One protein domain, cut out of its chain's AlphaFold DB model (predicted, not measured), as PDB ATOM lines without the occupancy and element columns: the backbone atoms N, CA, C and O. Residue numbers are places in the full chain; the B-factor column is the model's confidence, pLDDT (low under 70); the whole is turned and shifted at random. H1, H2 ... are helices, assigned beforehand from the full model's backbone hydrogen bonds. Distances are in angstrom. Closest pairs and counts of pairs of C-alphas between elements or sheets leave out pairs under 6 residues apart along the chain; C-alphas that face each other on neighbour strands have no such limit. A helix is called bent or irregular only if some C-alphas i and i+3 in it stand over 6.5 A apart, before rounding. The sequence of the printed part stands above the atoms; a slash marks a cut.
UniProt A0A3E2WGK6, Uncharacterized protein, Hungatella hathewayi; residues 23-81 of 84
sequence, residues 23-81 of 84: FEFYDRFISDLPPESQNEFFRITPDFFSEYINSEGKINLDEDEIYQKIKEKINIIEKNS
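This is residues 23 to 81 of the 84 residues of an uncharacterized protein of Hungatella hathewayi (UniProt A0A3E2WGK6). Four helices and their links make an open, loosely joined ring: H1 and H2 meet steeply on one side, tiny H3 lies off on another, and the long link after it swings out and comes back to the longest helix, H4. The first part of H4, with residues 66 to 70, packs on H1, while residues 75 to 81, of which 75 to 80 belong to H4, stick out. The printed part has 59 residues with four named helices, in the order H1, H2, H3, H4, and no named strand; the class is all helix. The whole is only just compact, close to loose, with a radius of gyration of the C-alphas of 12.5 A and spans of 33 by 27 by 17 A.

H1 is residues 23 to 30, beginning at C-alpha 23 at (132.942, 154.127, 115.009), and is 9.8 A long from first to last C-alpha. It is neither bent nor irregular, but only just: C-alphas 27 and 30 are 6.1 A apart. H2 is residues 35 to 44, 14.4 A long, ending at C-alpha 44 at (122.497, 147.010, 126.365). H3 is residues 50 to 53, 5.0 A long. H4 is residues 65 to 80, 22.6 A long, ending at C-alpha 80 at (138.700, 132.934, 107.012).

H4 touches H1 with residues 66 to 70 alone; their closest C-alphas are those of Phe 23 and Ile 66, 6.4 A apart. H1 and H4 stand at a steep tilt of 45 degrees and run the same way. H1 and H2 are close but not clearly touching, with the C-alphas of Ile 30 and Gln 38 the closest at 6.2 A. They stand at a steep tilt of 59 degrees and run opposite ways. H2 and H4 are apart. H3 is apart from H1, from H2 and from H4. In H1, H2 and H4 every O i to N i+4 pair is within hydrogen-bond range; H3 is too short for such a pair, and its one O i to N i+3 pair is within range.

The two C-alphas farthest apart are those of Lys 58 and Ser 81, at 34.2 A. The links from H1 to H2 and from H2 to H3 are tight, and the link from H3 to H4, with 11 residues, is long. Residues 53 to 58 stand free, and so do residues 75 to 81, of which 75 to 80 belong to H4. The printed part has no cut. The mean pLDDT of the printed part is 86.8, and confidence is low, under 70, at residues 56 to 57 and residue 81 of this model.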
ATOM      1  N   PHE A  23     132.118 155.043 115.806       90.50
ATOM      2  CA  PHE A  23     132.942 154.127 115.009       90.50
ATOM      3  C   PHE A  23     134.351 153.984 115.581       90.50
ATOM      4  O   PHE A  23     134.849 152.860 115.706       90.50
ATOM      5  N   GLU A  24     134.987 155.087 115.973       91.62
ATOM      6  CA  GLU A  24     136.290 155.090 116.635       91.62
ATOM      7  C   GLU A  24     136.218 154.334 117.967       91.62
ATOM      8  O   GLU A  24     137.109 153.536 118.282       91.62
ATOM      9  N   PHE A  25     135.135 154.521 118.725       93.25
ATOM     10  CA  PHE A  25     134.900 153.786 119.961       93.25
ATOM     11  C   PHE A  25     134.751 152.286 119.703       93.25
ATOM     12  O   PHE A  25     135.402 151.472 120.369       93.25
ATOM     13  N   TYR A  26     133.936 151.903 118.718       92.56
ATOM     14  CA  TYR A  26     133.735 150.502 118.375       92.56
ATOM     15  C   TYR A  26     135.040 149.825 117.932       92.56
ATOM     16  O   TYR A  26     135.378 148.774 118.480       92.56
ATOM     17  N   ASP A  27     135.815 150.427 117.020       91.31
ATOM     18  CA  ASP A  27     137.089 149.856 116.542       91.31
ATOM     19  C   ASP A  27     138.131 149.718 117.663       91.31
ATOM     20  O   ASP A  27     138.937 148.789 117.649       91.31
ATOM     21  N   ARG A  28     138.140 150.627 118.648       92.12
ATOM     22  CA  ARG A  28     139.133 150.605 119.737       92.12
ATOM     23  C   ARG A  28     138.779 149.684 120.891       92.12
ATOM     24  O   ARG A  28     139.688 149.125 121.505       92.12
ATOM     25  N   PHE A  29     137.501 149.588 121.241       92.62
ATOM     26  CA  PHE A  29     137.090 148.957 122.496       92.62
ATOM     27  C   PHE A  29     136.221 147.721 122.309       92.62
ATOM     28  O   PHE A  29     136.191 146.887 123.214       92.62
ATOM     29  N   ILE A  30     135.523 147.593 121.177       94.19
ATOM     30  CA  ILE A  30     134.489 146.571 120.997       94.19
ATOM     31  C   ILE A  30     134.865 145.546 119.923       94.19
ATOM     32  O   ILE A  30     134.667 144.355 120.156       94.19
ATOM     33  N   SER A  31     135.438 145.960 118.787       90.44
ATOM     34  CA  SER A  31     135.631 145.083 117.616       90.44
ATOM     35  C   SER A  31     136.469 143.838 117.896       90.44
ATOM     36  O   SER A  31     136.256 142.797 117.280       90.44
ATOM     37  N   ASP A  32     137.418 143.949 118.824       90.69
ATOM     38  CA  ASP A  32     138.372 142.889 119.149       90.69
ATOM     39  C   ASP A  32     137.915 142.042 120.357       90.69
ATOM     40  O   ASP A  32     138.614 141.117 120.778       90.69
ATOM     41  N   LEU A  33     136.742 142.337 120.934       92.94
ATOM     42  CA  LEU A  33     136.155 141.526 122.001       92.94
ATOM     43  C   LEU A  33     135.591 140.203 121.456       92.94
ATOM     44  O   LEU A  33     135.202 140.132 120.289       92.94
ATOM     45  N   PRO A  34     135.456 139.158 122.296       93.31
ATOM     46  CA  PRO A  34     134.750 137.939 121.909       93.31
ATOM     47  C   PRO A  34     133.304 138.221 121.460       93.31
ATOM     48  O   PRO A  34     132.677 139.136 122.013       93.31
ATOM     49  N   PRO A  35     132.737 137.429 120.529       91.31
ATOM     50  CA  PRO A  35     131.389 137.649 120.000       91.31
ATOM     51  C   PRO A  35     130.312 137.804 121.078       91.31
ATOM     52  O   PRO A  35     129.425 138.641 120.956       91.31
ATOM     53  N   GLU A  36     130.401 137.051 122.176       95.75
ATOM     54  CA  GLU A  36     129.445 137.125 123.284       95.75
ATOM     55  C   GLU A  36     129.460 138.499 123.963       95.75
ATOM     56  O   GLU A  36     128.413 139.014 124.347       95.75
ATOM     57  N   SER A  37     130.640 139.111 124.081       96.44
ATOM     58  CA  SER A  37     130.803 140.439 124.682       96.44
ATOM     59  C   SER A  37     130.333 141.545 123.740       96.44
ATOM     60  O   SER A  37     129.709 142.502 124.192       96.44
ATOM     61  N   GLN A  38     130.570 141.392 122.433       94.38
ATOM     62  CA  GLN A  38     130.026 142.313 121.431       94.38
ATOM     63  C   GLN A  38     128.492 142.260 121.406       94.38
ATOM     64  O   GLN A  38     127.829 143.295 121.423       94.38
ATOM     65  N   ASN A  39     127.917 141.056 121.446       94.19
ATOM     66  CA  ASN A  39     126.469 140.861 121.494       94.19
ATOM     67  C   ASN A  39     125.852 141.454 122.766       94.19
ATOM     68  O   ASN A  39     124.796 142.082 122.705       94.19
ATOM     69  N   GLU A  40     126.505 141.277 123.918       97.19
ATOM     70  CA  GLU A  40     126.049 141.868 125.176       97.19
ATOM     71  C   GLU A  40     126.062 143.398 125.129       97.19
ATOM     72  O   GLU A  40     125.101 144.026 125.575       97.19
ATOM     73  N   PHE A  41     127.105 143.994 124.545       96.44
ATOM     74  CA  PHE A  41     127.191 145.438 124.342       96.44
ATOM     75  C   PHE A  41     125.984 145.953 123.550       96.44
ATOM     76  O   PHE A  41     125.207 146.747 124.078       96.44
ATOM     77  N   PHE A  42     125.733 145.425 122.348       94.56
ATOM     78  CA  PHE A  42     124.603 145.876 121.524       94.56
ATOM     79  C   PHE A  42     123.231 145.542 122.116       94.56
ATOM     80  O   PHE A  42     122.254 146.233 121.832       94.56
ATOM     81  N   ARG A  43     123.133 144.520 122.975       96.31
ATOM     82  CA  ARG A  43     121.908 144.252 123.739       96.31
ATOM     83  C   ARG A  43     121.605 145.367 124.742       96.31
ATOM     84  O   ARG A  43     120.435 145.681 124.954       96.31
ATOM     85  N   ILE A  44     122.633 145.929 125.376       96.81
ATOM     86  CA  ILE A  44     122.497 147.010 126.365       96.81
ATOM     87  C   ILE A  44     122.368 148.377 125.678       96.81
ATOM     88  O   ILE A  44     121.637 149.232 126.175       96.81
ATOM     89  N   THR A  45     123.037 148.576 124.541       94.19
ATOM     90  CA  THR A  45     123.073 149.840 123.786       94.19
ATOM     91  C   THR A  45     122.600 149.637 122.338       94.19
ATOM     92  O   THR A  45     123.399 149.720 121.400       94.19
ATOM     93  N   PRO A  46     121.308 149.328 122.118       92.81
ATOM     94  CA  PRO A  46     120.780 149.006 120.788       92.81
ATOM     95  C   PRO A  46     120.784 150.197 119.817       92.81
ATOM     96  O   PRO A  46     120.712 150.009 118.606       92.81
ATOM     97  N   ASP A  47     120.859 151.419 120.336       91.88
ATOM     98  CA  ASP A  47     120.868 152.682 119.601       91.88
ATOM     99  C   ASP A  47     122.274 153.270 119.419       91.88
ATOM    100  O   ASP A  47     122.395 154.403 118.956       91.88
ATOM    101  N   PHE A  48     123.327 152.503 119.722       92.69
ATOM    102  CA  PHE A  48     124.713 152.981 119.699       92.69
ATOM    103  C   PHE A  48     125.119 153.629 118.366       92.69
ATOM    104  O   PHE A  48     125.746 154.667 118.378       92.69
ATOM    105  N   PHE A  49     124.698 153.086 117.218       89.56
ATOM    106  CA  PHE A  49     124.970 153.682 115.897       89.56
ATOM    107  C   PHE A  49     123.782 154.459 115.313       89.56
ATOM    108  O   PHE A  49     123.694 154.672 114.102       89.56
ATOM    109  N   SER A  50     122.814 154.847 116.142       87.44
ATOM    110  CA  SER A  50     121.563 155.443 115.666       87.44
ATOM    111  C   SER A  50     121.774 156.753 114.904       87.44
ATOM    112  O   SER A  50     121.005 157.030 113.982       87.44
ATOM    113  N   GLU A  51     122.820 157.523 115.217       82.75
ATOM    114  CA  GLU A  51     123.162 158.738 114.472       82.75
ATOM    115  C   GLU A  51     123.526 158.430 113.020       82.75
ATOM    116  O   GLU A  51     123.113 159.160 112.123       82.75
ATOM    117  N   TYR A  52     124.203 157.313 112.760       80.06
ATOM    118  CA  TYR A  52     124.585 156.884 111.415       80.06
ATOM    119  C   TYR A  52     123.429 156.235 110.656       80.06
ATOM    120  O   TYR A  52     123.278 156.446 109.456       80.06
ATOM    121  N   ILE A  53     122.579 155.480 111.356       79.06
ATOM    122  CA  ILE A  53     121.434 154.790 110.748       79.06
ATOM    123  C   ILE A  53     120.325 155.784 110.379       79.06
ATOM    124  O   ILE A  53     119.745 155.702 109.302       79.06
ATOM    125  N   ASN A  54     120.021 156.740 111.261       77.12
ATOM    126  CA  ASN A  54     118.876 157.642 111.091       77.12
ATOM    127  C   ASN A  54     119.200 158.916 110.297       77.12
ATOM    128  O   ASN A  54     118.315 159.740 110.061       77.12
ATOM    129  N   SER A  55     120.456 159.110 109.895       72.50
ATOM    130  CA  SER A  55     120.909 160.283 109.142       72.50
ATOM    131  C   SER A  55     121.092 160.001 107.648       72.50
ATOM    132  O   SER A  55     121.970 160.590 107.012       72.50
ATOM    133  N   GLU A  56     120.244 159.142 107.066       62.69
ATOM    134  CA  GLU A  56     120.276 158.799 105.637       62.69
ATOM    135  C   GLU A  56     120.494 160.041 104.749       62.69
ATOM    136  O   GLU A  56     119.755 161.029 104.808       62.69
ATOM    137  N   GLY A  57     121.559 160.002 103.941       67.44
ATOM    138  CA  GLY A  57     121.943 161.071 103.015       67.44
ATOM    139  C   GLY A  57     122.754 162.228 103.615       67.44
ATOM    140  O   GLY A  57     123.138 163.125 102.868       67.44
ATOM    141  N   LYS A  58     123.032 162.232 104.927       70.56
ATOM    142  CA  LYS A  58     123.889 163.241 105.582       70.56
ATOM    143  C   LYS A  58     125.298 162.745 105.888       70.56
ATOM    144  O   LYS A  58     126.202 163.571 105.980       70.56
ATOM    145  N   ILE A  59     125.478 161.435 106.041       74.94
ATOM    146  CA  ILE A  59     126.774 160.812 106.316       74.94
ATOM    147  C   ILE A  59     127.143 159.905 105.145       74.94
ATOM    148  O   ILE A  59     126.365 159.031 104.757       74.94
ATOM    149  N   ASN A  60     128.322 160.131 104.567       80.62
ATOM    150  CA  ASN A  60     128.858 159.307 103.492       80.62
ATOM    151  C   ASN A  60     129.775 158.221 104.069       80.62
ATOM    152  O   ASN A  60     130.980 158.420 104.192       80.62
ATOM    153  N   LEU A  61     129.197 157.070 104.418       81.69
ATOM    154  CA  LEU A  61     129.942 155.935 104.978       81.69
ATOM    155  C   LEU A  61     130.972 155.348 103.999       81.69
ATOM    156  O   LEU A  61     131.943 154.724 104.423       81.69
ATOM    157  N   ASP A  62     130.798 155.551 102.690       82.38
ATOM    158  CA  ASP A  62     131.758 155.069 101.693       82.38
ATOM    159  C   ASP A  62     133.085 155.848 101.733       82.38
ATOM    160  O   ASP A  62     134.125 155.300 101.370       82.38
ATOM    161  N   GLU A  63     133.063 157.092 102.220       83.25
ATOM    162  CA  GLU A  63     134.253 157.930 102.428       83.25
ATOM    163  C   GLU A  63     134.802 157.854 103.863       83.25
ATOM    164  O   GLU A  63     135.884 158.377 104.130       83.25
ATOM    165  N   ASP A  64     134.091 157.203 104.788       84.88
ATOM    166  CA  ASP A  64     134.505 157.091 106.187       84.88
ATOM    167  C   ASP A  64     135.582 156.004 106.365       84.88
ATOM    168  O   ASP A  64     135.328 154.803 106.238       84.88
ATOM    169  N   GLU A  65     136.813 156.428 106.663       86.69
ATOM    170  CA  GLU A  65     137.977 155.539 106.761       86.69
ATOM    171  C   GLU A  65     137.833 154.471 107.859       86.69
ATOM    172  O   GLU A  65     138.260 153.326 107.671       86.69
ATOM    173  N   ILE A  66     137.233 154.818 109.004       85.56
ATOM    174  CA  ILE A  66     137.082 153.894 110.136       85.56
ATOM    175  C   ILE A  66     136.022 152.853 109.792       85.56
ATOM    176  O   ILE A  66     136.249 151.654 109.981       85.56
ATOM    177  N   TYR A  67     134.902 153.285 109.213       85.81
ATOM    178  CA  TYR A  67     133.869 152.378 108.734       85.81
ATOM    179  C   TYR A  67     134.416 151.389 107.697       85.81
ATOM    180  O   TYR A  67     134.203 150.178 107.825       85.81
ATOM    181  N   GLN A  68     135.180 151.863 106.704       90.00
ATOM    182  CA  GLN A  68     135.782 150.979 105.699       90.00
ATOM    183  C   GLN A  68     136.760 149.978 106.325       90.00
ATOM    184  O   GLN A  68     136.742 148.796 105.973       90.00
ATOM    185  N   LYS A  69     137.563 150.409 107.303       88.50
ATOM    186  CA  LYS A  69     138.478 149.528 108.038       88.50
ATOM    187  C   LYS A  69     137.731 148.445 108.824       88.50
ATOM    188  O   LYS A  69     138.125 147.278 108.784       88.50
ATOM    189  N   ILE A  70     136.648 148.800 109.517       85.94
ATOM    190  CA  ILE A  70     135.797 147.836 110.233       85.94
ATOM    191  C   ILE A  70     135.201 146.827 109.243       85.94
ATOM    192  O   ILE A  70     135.265 145.617 109.463       85.94
ATOM    193  N   LYS A  71     134.676 147.309 108.113       88.12
ATOM    194  CA  LYS A  71     134.108 146.469 107.054       88.12
ATOM    195  C   LYS A  71     135.142 145.502 106.470       88.12
ATOM    196  O   LYS A  71     134.832 144.334 106.240       88.12
ATOM    197  N   GLU A  72     136.378 145.950 106.259       89.50
ATOM    198  CA  GLU A  72     137.476 145.090 105.813       89.50
ATOM    199  C   GLU A  72     137.795 143.989 106.837       89.50
ATOM    200  O   GLU A  72     137.892 142.821 106.455       89.50
ATOM    201  N   LYS A  73     137.880 144.326 108.134       85.56
ATOM    202  CA  LYS A  73     138.081 143.339 109.211       85.56
ATOM    203  C   LYS A  73     137.002 142.251 109.189       85.56
ATOM    204  O   LYS A  73     137.341 141.068 109.226       85.56
ATOM    205  N   ILE A  74     135.728 142.635 109.081       84.75
ATOM    206  CA  ILE A  74     134.599 141.690 109.014       84.75
ATOM    207  C   ILE A  74     134.734 140.778 107.790       84.75
ATOM    208  O   ILE A  74     134.713 139.559 107.932       84.75
ATOM    209  N   ASN A  75     134.986 141.347 106.606       86.12
ATOM    210  CA  ASN A  75     135.163 140.572 105.374       86.12
ATOM    211  C   ASN A  75     136.316 139.555 105.469       86.12
ATOM    212  O   ASN A  75     136.242 138.471 104.891       86.12
ATOM    213  N   ILE A  76     137.409 139.901 106.157       85.94
ATOM    214  CA  ILE A  76     138.537 138.989 106.389       85.94
ATOM    215  C   ILE A  76     138.116 137.844 107.318       85.94
ATOM    216  O   ILE A  76     138.452 136.692 107.047       85.94
ATOM    217  N   ILE A  77     137.378 138.136 108.392       82.25
ATOM    218  CA  ILE A  77     136.870 137.125 109.331       82.25
ATOM    219  C   ILE A  77     135.897 136.170 108.633       82.25
ATOM    220  O   ILE A  77     136.001 134.958 108.818       82.25
ATOM    221  N   GLU A  78     134.996 136.691 107.802       81.69
ATOM    222  CA  GLU A  78     134.044 135.883 107.035       81.69
ATOM    223  C   GLU A  78     134.756 134.967 106.035       81.69
ATOM    224  O   GLU A  78     134.459 133.780 105.971       81.69
ATOM    225  N   LYS A  79     135.757 135.477 105.304       82.75
ATOM    226  CA  LYS A  79     136.549 134.670 104.354       82.75
ATOM    227  C   LYS A  79     137.406 133.597 105.021       82.75
ATOM    228  O   LYS A  79     137.719 132.593 104.388       82.75
ATOM    229  N   ASN A  80     137.842 133.844 106.254       77.75
ATOM    230  CA  ASN A  80     138.700 132.934 107.012       77.75
ATOM    231  C   ASN A  80     137.915 132.029 107.966       77.75
ATOM    232  O   ASN A  80     138.512 131.139 108.571       77.75
ATOM    233  N   SER A  81     136.608 132.245 108.109       65.62
ATOM    234  CA  SER A  81     135.728 131.282 108.754       65.62
ATOM    235  C   SER A  81     135.606 130.079 107.819       65.62
ATOM    236  O   SER A  81     135.099 130.238 106.708       65.62
TER     237      SER A  81